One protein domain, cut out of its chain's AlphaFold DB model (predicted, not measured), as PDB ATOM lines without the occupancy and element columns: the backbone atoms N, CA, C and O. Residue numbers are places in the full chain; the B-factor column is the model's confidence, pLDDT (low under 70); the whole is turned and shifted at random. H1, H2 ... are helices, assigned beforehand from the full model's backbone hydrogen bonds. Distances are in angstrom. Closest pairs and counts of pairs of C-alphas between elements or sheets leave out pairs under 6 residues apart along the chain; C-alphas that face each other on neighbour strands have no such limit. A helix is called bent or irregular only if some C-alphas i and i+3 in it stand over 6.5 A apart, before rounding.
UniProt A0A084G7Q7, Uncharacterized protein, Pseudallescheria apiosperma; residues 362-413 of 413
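Overview. This is residues 362 to 413 of the 413 residues of an uncharacterized protein of Pseudallescheria apiosperma (UniProt A0A084G7Q7). The long helix H3 and the shorter H1 spread from each other as a loose V, with short H2 and the H1 to H2 link at its closed end; residues 396 to 413 stick out as a free arm. The printed part has 52 residues, with helices H1, H2, H3 in chain order and no named strand: all helix. It is only just loose, close to extended, with a radius of gyration of the C-alphas of 14.4 A, and elongated, spanning 44 by 24 by 18 A.

Along the chain. H3, residues 390 to 410, runs 28.8 A from (362.804, 332.602, 527.825) to (367.569, 336.244, 556.015), with a kink of 27 degrees near residue 404. H1, residues 362 to 375, measures 20.4 A and begins at (373.734, 346.106, 533.999). H2, residues 383 to 388, is only just irregular: C-alphas 384 and 387 are 6.9 A apart.

Arrangement. H3, with residues 391 to 392 alone, only just touches residues 368 to 371 of H1, with 3 pairs of C-alphas within 8 A; the closest C-alphas, of Leu 368 and Leu 392, are 6.3 A apart. Their tilt is steep, 43 degrees, opposite ways. H2 and H3 meet only through their tight link. H2 is close to H1 but not clearly touching; the closest C-alphas, of Val 375 and Gln 385, are 6.9 A apart. Every O i to N i+4 pair is within hydrogen-bond range in H1, 16 of 17 in H3 and 0 of 2 in H2, where 1 of 3 O i to N i+3 pairs is.

Size, cuts and confidence. The C-alphas farthest apart, of Asp 378 and Ala 412, are 43.7 A apart. The printed part has no cut and no long link. Residues 404 to 413 are under pLDDT 70.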
ATOM      1  N   PRO A 362     374.353 345.294 535.049       91.31
ATOM      2  CA  PRO A 362     373.734 346.106 533.999       91.31
ATOM      3  C   PRO A 362     373.738 345.420 532.623       91.31
ATOM      4  O   PRO A 362     372.861 345.681 531.809       91.31
ATOM      5  N   ASP A 363     374.679 344.512 532.381       92.00
ATOM      6  CA  ASP A 363     374.735 343.632 531.213       92.00
ATOM      7  C   ASP A 363     373.466 342.775 531.070       92.00
ATOM      8  O   ASP A 363     372.861 342.746 529.998       92.00
ATOM      9  N   LEU A 364     372.996 342.168 532.167       92.81
ATOM     10  CA  LEU A 364     371.740 341.408 532.170       92.81
ATOM     11  C   LEU A 364     370.518 342.307 531.959       92.81
ATOM     12  O   LEU A 364     369.527 341.876 531.373       92.81
ATOM     13  N   VAL A 365     370.562 343.553 532.437       93.62
ATOM     14  CA  VAL A 365     369.457 344.504 532.248       93.62
ATOM     15  C   VAL A 365     369.240 344.790 530.767       93.62
ATOM     16  O   VAL A 365     368.093 344.768 530.320       93.62
ATOM     17  N   GLU A 366     370.309 345.040 530.012       93.12
ATOM     18  CA  GLU A 366     370.202 345.293 528.572       93.12
ATOM     19  C   GLU A 366     369.729 344.047 527.821       93.12
ATOM     20  O   GLU A 366     368.787 344.131 527.034       93.12
ATOM     21  N   GLU A 367     370.265 342.870 528.149       93.81
ATOM     22  CA  GLU A 367     369.845 341.613 527.523       93.81
ATOM     23  C   GLU A 367     368.345 341.314 527.727       93.81
ATOM     24  O   GLU A 367     367.646 340.909 526.792       93.81
ATOM     25  N   LEU A 368     367.826 341.534 528.940       93.81
ATOM     26  CA  LEU A 368     366.404 341.351 529.239       93.81
ATOM     27  C   LEU A 368     365.535 342.425 528.571       93.81
ATOM     28  O   LEU A 368     364.412 342.139 528.156       93.81
ATOM     29  N   ARG A 369     366.031 343.663 528.445       92.38
ATOM     30  CA  ARG A 369     365.325 344.732 527.721       92.38
ATOM     31  C   ARG A 369     365.201 344.412 526.240       92.38
ATOM     32  O   ARG A 369     364.118 344.600 525.694       92.38
ATOM     33  N   GLU A 370     366.265 343.925 525.611       93.25
ATOM     34  CA  GLU A 370     366.255 343.508 524.207       93.25
ATOM     35  C   GLU A 370     365.236 342.389 523.962       93.25
ATOM     36  O   GLU A 370     364.446 342.484 523.022       93.25
ATOM     37  N   GLU A 371     365.189 341.378 524.838       93.19
ATOM     38  CA  GLU A 371     364.184 340.310 524.760       93.19
ATOM     39  C   GLU A 371     362.759 340.873 524.864       93.19
ATOM     40  O   GLU A 371     361.909 340.575 524.026       93.19
ATOM     41  N   ILE A 372     362.500 341.736 525.850       90.75
ATOM     42  CA  ILE A 372     361.178 342.344 526.040       90.75
ATOM     43  C   ILE A 372     360.788 343.188 524.818       90.75
ATOM     44  O   ILE A 372     359.671 343.058 524.325       90.75
ATOM     45  N   ILE A 373     361.687 344.031 524.300       90.19
ATOM     46  CA  ILE A 373     361.429 344.874 523.121       90.19
ATOM     47  C   ILE A 373     361.146 344.023 521.881       90.19
ATOM     48  O   ILE A 373     360.258 344.374 521.109       90.19
ATOM     49  N   GLY A 374     361.851 342.901 521.709       88.38
ATOM     50  CA  GLY A 374     361.638 341.985 520.587       88.38
ATOM     51  C   GLY A 374     360.259 341.317 520.580       88.38
ATOM     52  O   GLY A 374     359.756 340.972 519.512       88.38
ATOM     53  N   VAL A 375     359.636 341.164 521.752       87.88
ATOM     54  CA  VAL A 375     358.326 340.513 521.918       87.88
ATOM     55  C   VAL A 375     357.176 341.526 522.028       87.88
ATOM     56  O   VAL A 375     356.020 341.205 521.761       87.88
ATOM     57  N   LEU A 376     357.445 342.775 522.412       86.19
ATOM     58  CA  LEU A 376     356.407 343.799 522.543       86.19
ATOM     59  C   LEU A 376     355.704 344.083 521.203       86.19
ATOM     60  O   LEU A 376     356.337 344.380 520.193       86.19
ATOM     61  N   GLN A 377     354.369 344.100 521.227       81.69
ATOM     62  CA  GLN A 377     353.525 344.536 520.111       81.69
ATOM     63  C   GLN A 377     352.720 345.761 520.555       81.69
ATOM     64  O   GLN A 377     352.002 345.711 521.554       81.69
ATOM     65  N   ASP A 378     352.870 346.891 519.858       80.69
ATOM     66  CA  ASP A 378     352.211 348.167 520.196       80.69
ATOM     67  C   ASP A 378     352.415 348.614 521.662       80.69
ATOM     68  O   ASP A 378     351.524 349.180 522.303       80.69
ATOM     69  N   GLY A 379     353.592 348.324 522.230       77.25
ATOM     70  CA  GLY A 379     353.931 348.655 523.620       77.25
ATOM     71  C   GLY A 379     353.215 347.802 524.675       77.25
ATOM     72  O   GLY A 379     353.280 348.122 525.863       77.25
ATOM     73  N   LYS A 380     352.545 346.719 524.269       80.19
ATOM     74  CA  LYS A 380     351.912 345.739 525.157       80.19
ATOM     75  C   LYS A 380     352.510 344.364 524.919       80.19
ATOM     76  O   LYS A 380     352.888 344.023 523.803       80.19
ATOM     77  N   LEU A 381     352.576 343.558 525.971       80.38
ATOM     78  CA  LEU A 381     353.017 342.178 525.863       80.38
ATOM     79  C   LEU A 381     351.808 341.298 525.508       80.38
ATOM     80  O   LEU A 381     350.858 341.225 526.299       80.38
ATOM     81  N   PRO A 382     351.776 340.627 524.348       78.44
ATOM     82  CA  PRO A 382     350.669 339.739 524.027       78.44
ATOM     83  C   PRO A 382     350.628 338.571 525.022       78.44
ATOM     84  O   PRO A 382     351.667 337.977 525.314       78.44
ATOM     85  N   PRO A 383     349.453 338.177 525.549       70.56
ATOM     86  CA  PRO A 383     349.388 337.093 526.530       70.56
ATOM     87  C   PRO A 383     349.901 335.745 526.012       70.56
ATOM     88  O   PRO A 383     350.356 334.922 526.801       70.56
ATOM     89  N   THR A 384     349.839 335.523 524.697       70.12
ATOM     90  CA  THR A 384     350.382 334.338 524.018       70.12
ATOM     91  C   THR A 384     351.905 334.307 523.993       70.12
ATOM     92  O   THR A 384     352.470 333.232 523.849       70.12
ATOM     93  N   GLN A 385     352.562 335.456 524.155       70.44
ATOM     94  CA  GLN A 385     354.013 335.592 524.053       70.44
ATOM     95  C   GLN A 385     354.716 335.694 525.412       70.44
ATOM     96  O   GLN A 385     355.934 335.794 525.480       70.44
ATOM     97  N   LEU A 386     353.978 335.583 526.524       75.50
ATOM     98  CA  LEU A 386     354.581 335.452 527.859       75.50
ATOM     99  C   LEU A 386     355.547 334.258 527.945       75.50
ATOM    100  O   LEU A 386     356.527 334.316 528.675       75.50
ATOM    101  N   THR A 387     355.279 333.190 527.192       78.44
ATOM    102  CA  THR A 387     356.144 332.004 527.112       78.44
ATOM    103  C   THR A 387     357.381 332.204 526.237       78.44
ATOM    104  O   THR A 387     358.278 331.370 526.278       78.44
ATOM    105  N   GLU A 388     357.432 333.272 525.436       82.62
ATOM    106  CA  GLU A 388     358.563 333.587 524.551       82.62
ATOM    107  C   GLU A 388     359.677 334.353 525.286       82.62
ATOM    108  O   GLU A 388     360.803 334.397 524.803       82.62
ATOM    109  N   LEU A 389     359.398 334.885 526.485       87.50
ATOM    110  CA  LEU A 389     360.373 335.547 527.363       87.50
ATOM    111  C   LEU A 389     361.258 334.522 528.099       87.50
ATOM    112  O   LEU A 389     361.230 334.396 529.325       87.50
ATOM    113  N   THR A 390     361.999 333.728 527.331       90.25
ATOM    114  CA  THR A 390     362.804 332.602 527.825       90.25
ATOM    115  C   THR A 390     363.940 333.023 528.755       90.25
ATOM    116  O   THR A 390     364.183 332.349 529.760       90.25
ATOM    117  N   LYS A 391     364.621 334.136 528.464       92.00
ATOM    118  CA  LYS A 391     365.720 334.652 529.286       92.00
ATOM    119  C   LYS A 391     365.180 335.200 530.595       92.00
ATOM    120  O   LYS A 391     365.720 334.873 531.651       92.00
ATOM    121  N   LEU A 392     364.080 335.955 530.547       91.38
ATOM    122  CA  LEU A 392     363.405 336.425 531.754       91.38
ATOM    123  C   LEU A 392     362.901 335.257 532.616       91.38
ATOM    124  O   LEU A 392     363.110 335.282 533.826       91.38
ATOM    125  N   ASP A 393     362.286 334.223 532.028       90.56
ATOM    126  CA  ASP A 393     361.846 333.032 532.774       90.56
ATOM    127  C   ASP A 393     363.030 332.312 533.433       90.56
ATOM    128  O   ASP A 393     362.977 331.986 534.620       90.56
ATOM    129  N   SER A 394     364.137 332.134 532.704       91.38
ATOM    130  CA  SER A 394     365.363 331.544 533.250       91.38
ATOM    131  C   SER A 394     365.935 332.371 534.405       91.38
ATOM    132  O   SER A 394     366.286 331.811 535.445       91.38
ATOM    133  N   PHE A 395     365.999 333.697 534.254       92.62
ATOM    134  CA  PHE A 395     366.465 334.606 535.298       92.62
ATOM    135  C   PHE A 395     365.580 334.534 536.546       92.62
ATOM    136  O   PHE A 395     366.090 334.369 537.651       92.62
ATOM    137  N   MET A 396     364.253 334.593 536.387       90.94
ATOM    138  CA  MET A 396     363.320 334.496 537.513       90.94
ATOM    139  C   MET A 396     363.472 333.170 538.266       90.94
ATOM    140  O   MET A 396     363.464 333.169 539.495       90.94
ATOM    141  N   ARG A 397     363.639 332.045 537.559       89.06
ATOM    142  CA  ARG A 397     363.836 330.728 538.189       89.06
ATOM    143  C   ARG A 397     365.118 330.665 539.009       89.06
ATOM    144  O   ARG A 397     365.069 330.240 540.161       89.06
ATOM    145  N   GLU A 398     366.234 331.118 538.441       89.56
ATOM    146  CA  GLU A 398     367.517 331.164 539.151       89.56
ATOM    147  C   GLU A 398     367.427 332.077 540.378       89.56
ATOM    148  O   GLU A 398     367.856 331.727 541.476       89.56
ATOM    149  N   MET A 399     366.771 333.228 540.228       88.44
ATOM    150  CA  MET A 399     366.593 334.175 541.318       88.44
ATOM    151  C   MET A 399     365.692 333.662 542.429       88.44
ATOM    152  O   MET A 399     365.968 333.960 543.588       88.44
ATOM    153  N   VAL A 400     364.641 332.899 542.131       82.12
ATOM    154  CA  VAL A 400     363.815 332.267 543.171       82.12
ATOM    155  C   VAL A 400     364.642 331.252 543.959       82.12
ATOM    156  O   VAL A 400     364.596 331.284 545.184       82.12
ATOM    157  N   LEU A 401     365.473 330.442 543.297       79.38
ATOM    158  CA  LEU A 401     366.375 329.504 543.975       79.38
ATOM    159  C   LEU A 401     367.372 330.234 544.888       79.38
ATOM    160  O   LEU A 401     367.494 329.904 546.069       79.38
ATOM    161  N   LEU A 402     368.034 331.276 544.377       76.81
ATOM    162  CA  LEU A 402     368.956 332.102 545.162       76.81
ATOM    163  C   LEU A 402     368.244 332.831 546.304       76.81
ATOM    164  O   LEU A 402     368.774 332.930 547.411       76.81
ATOM    165  N   THR A 403     367.031 333.324 546.056       70.88
ATOM    166  CA  THR A 403     366.204 333.997 547.060       70.88
ATOM    167  C   THR A 403     365.818 333.035 548.162       70.88
ATOM    168  O   THR A 403     365.936 333.406 549.317       70.88
ATOM    169  N   GLU A 404     365.401 331.809 547.854       65.69
ATOM    170  CA  GLU A 404     365.092 330.799 548.866       65.69
ATOM    171  C   GLU A 404     366.334 330.493 549.708       65.69
ATOM    172  O   GLU A 404     366.275 330.568 550.934       65.69
ATOM    173  N   MET A 405     367.494 330.279 549.080       55.16
ATOM    174  CA  MET A 405     368.771 330.093 549.785       55.16
ATOM    175  C   MET A 405     369.135 331.288 550.682       55.16
ATOM    176  O   MET A 405     369.656 331.106 551.786       55.16
ATOM    177  N   ASN A 406     368.844 332.509 550.232       53.81
ATOM    178  CA  ASN A 406     369.076 333.729 550.996       53.81
ATOM    179  C   ASN A 406     368.022 333.944 552.084       53.81
ATOM    180  O   ASN A 406     368.398 334.375 553.165       53.81
ATOM    181  N   GLN A 407     366.756 333.576 551.872       51.53
ATOM    182  CA  GLN A 407     365.675 333.641 552.857       51.53
ATOM    183  C   GLN A 407     365.924 332.683 554.019       51.53
ATOM    184  O   GLN A 407     365.700 333.063 555.157       51.53
ATOM    185  N   TRP A 408     366.485 331.492 553.804       40.84
ATOM    186  CA  TRP A 408     366.936 330.664 554.933       40.84
ATOM    187  C   TRP A 408     368.081 331.314 555.727       40.84
ATOM    188  O   TRP A 408     368.260 331.013 556.906       40.84
ATOM    189  N   GLY A 409     368.824 332.243 555.117       30.92
ATOM    190  CA  GLY A 409     369.789 333.092 555.814       30.92
ATOM    191  C   GLY A 409     369.268 334.444 556.299       30.92
ATOM    192  O   GLY A 409     369.908 335.048 557.152       30.92
ATOM    193  N   SER A 410     368.118 334.903 555.800       31.77
ATOM    194  CA  SER A 410     367.569 336.244 556.015       31.77
ATOM    195  C   SER A 410     366.109 336.255 556.474       31.77
ATOM    196  O   SER A 410     365.531 337.337 556.543       31.77
ATOM    197  N   ALA A 411     365.512 335.120 556.859       29.53
ATOM    198  CA  ALA A 411     364.251 335.008 557.619       29.53
ATOM    199  C   ALA A 411     364.395 335.582 559.050       29.53
ATOM    200  O   ALA A 411     363.762 335.142 560.008       29.53
ATOM    201  N   ALA A 412     365.289 336.559 559.166       32.56
ATOM    202  CA  ALA A 412     365.840 337.247 560.308       32.56
ATOM    203  C   ALA A 412     365.467 338.743 560.274       32.56
ATOM    204  O   ALA A 412     366.173 339.551 560.879       32.56
ATOM    205  N   TYR A 413     364.381 339.105 559.580       26.38
ATOM    206  CA  TYR A 413     363.767 340.433 559.649       26.38
ATOM    207  C   TYR A 413     362.250 340.349 559.757       26.38
ATOM    208  O   TYR A 413     361.635 339.651 558.920       26.38
TER     209      TYR A 413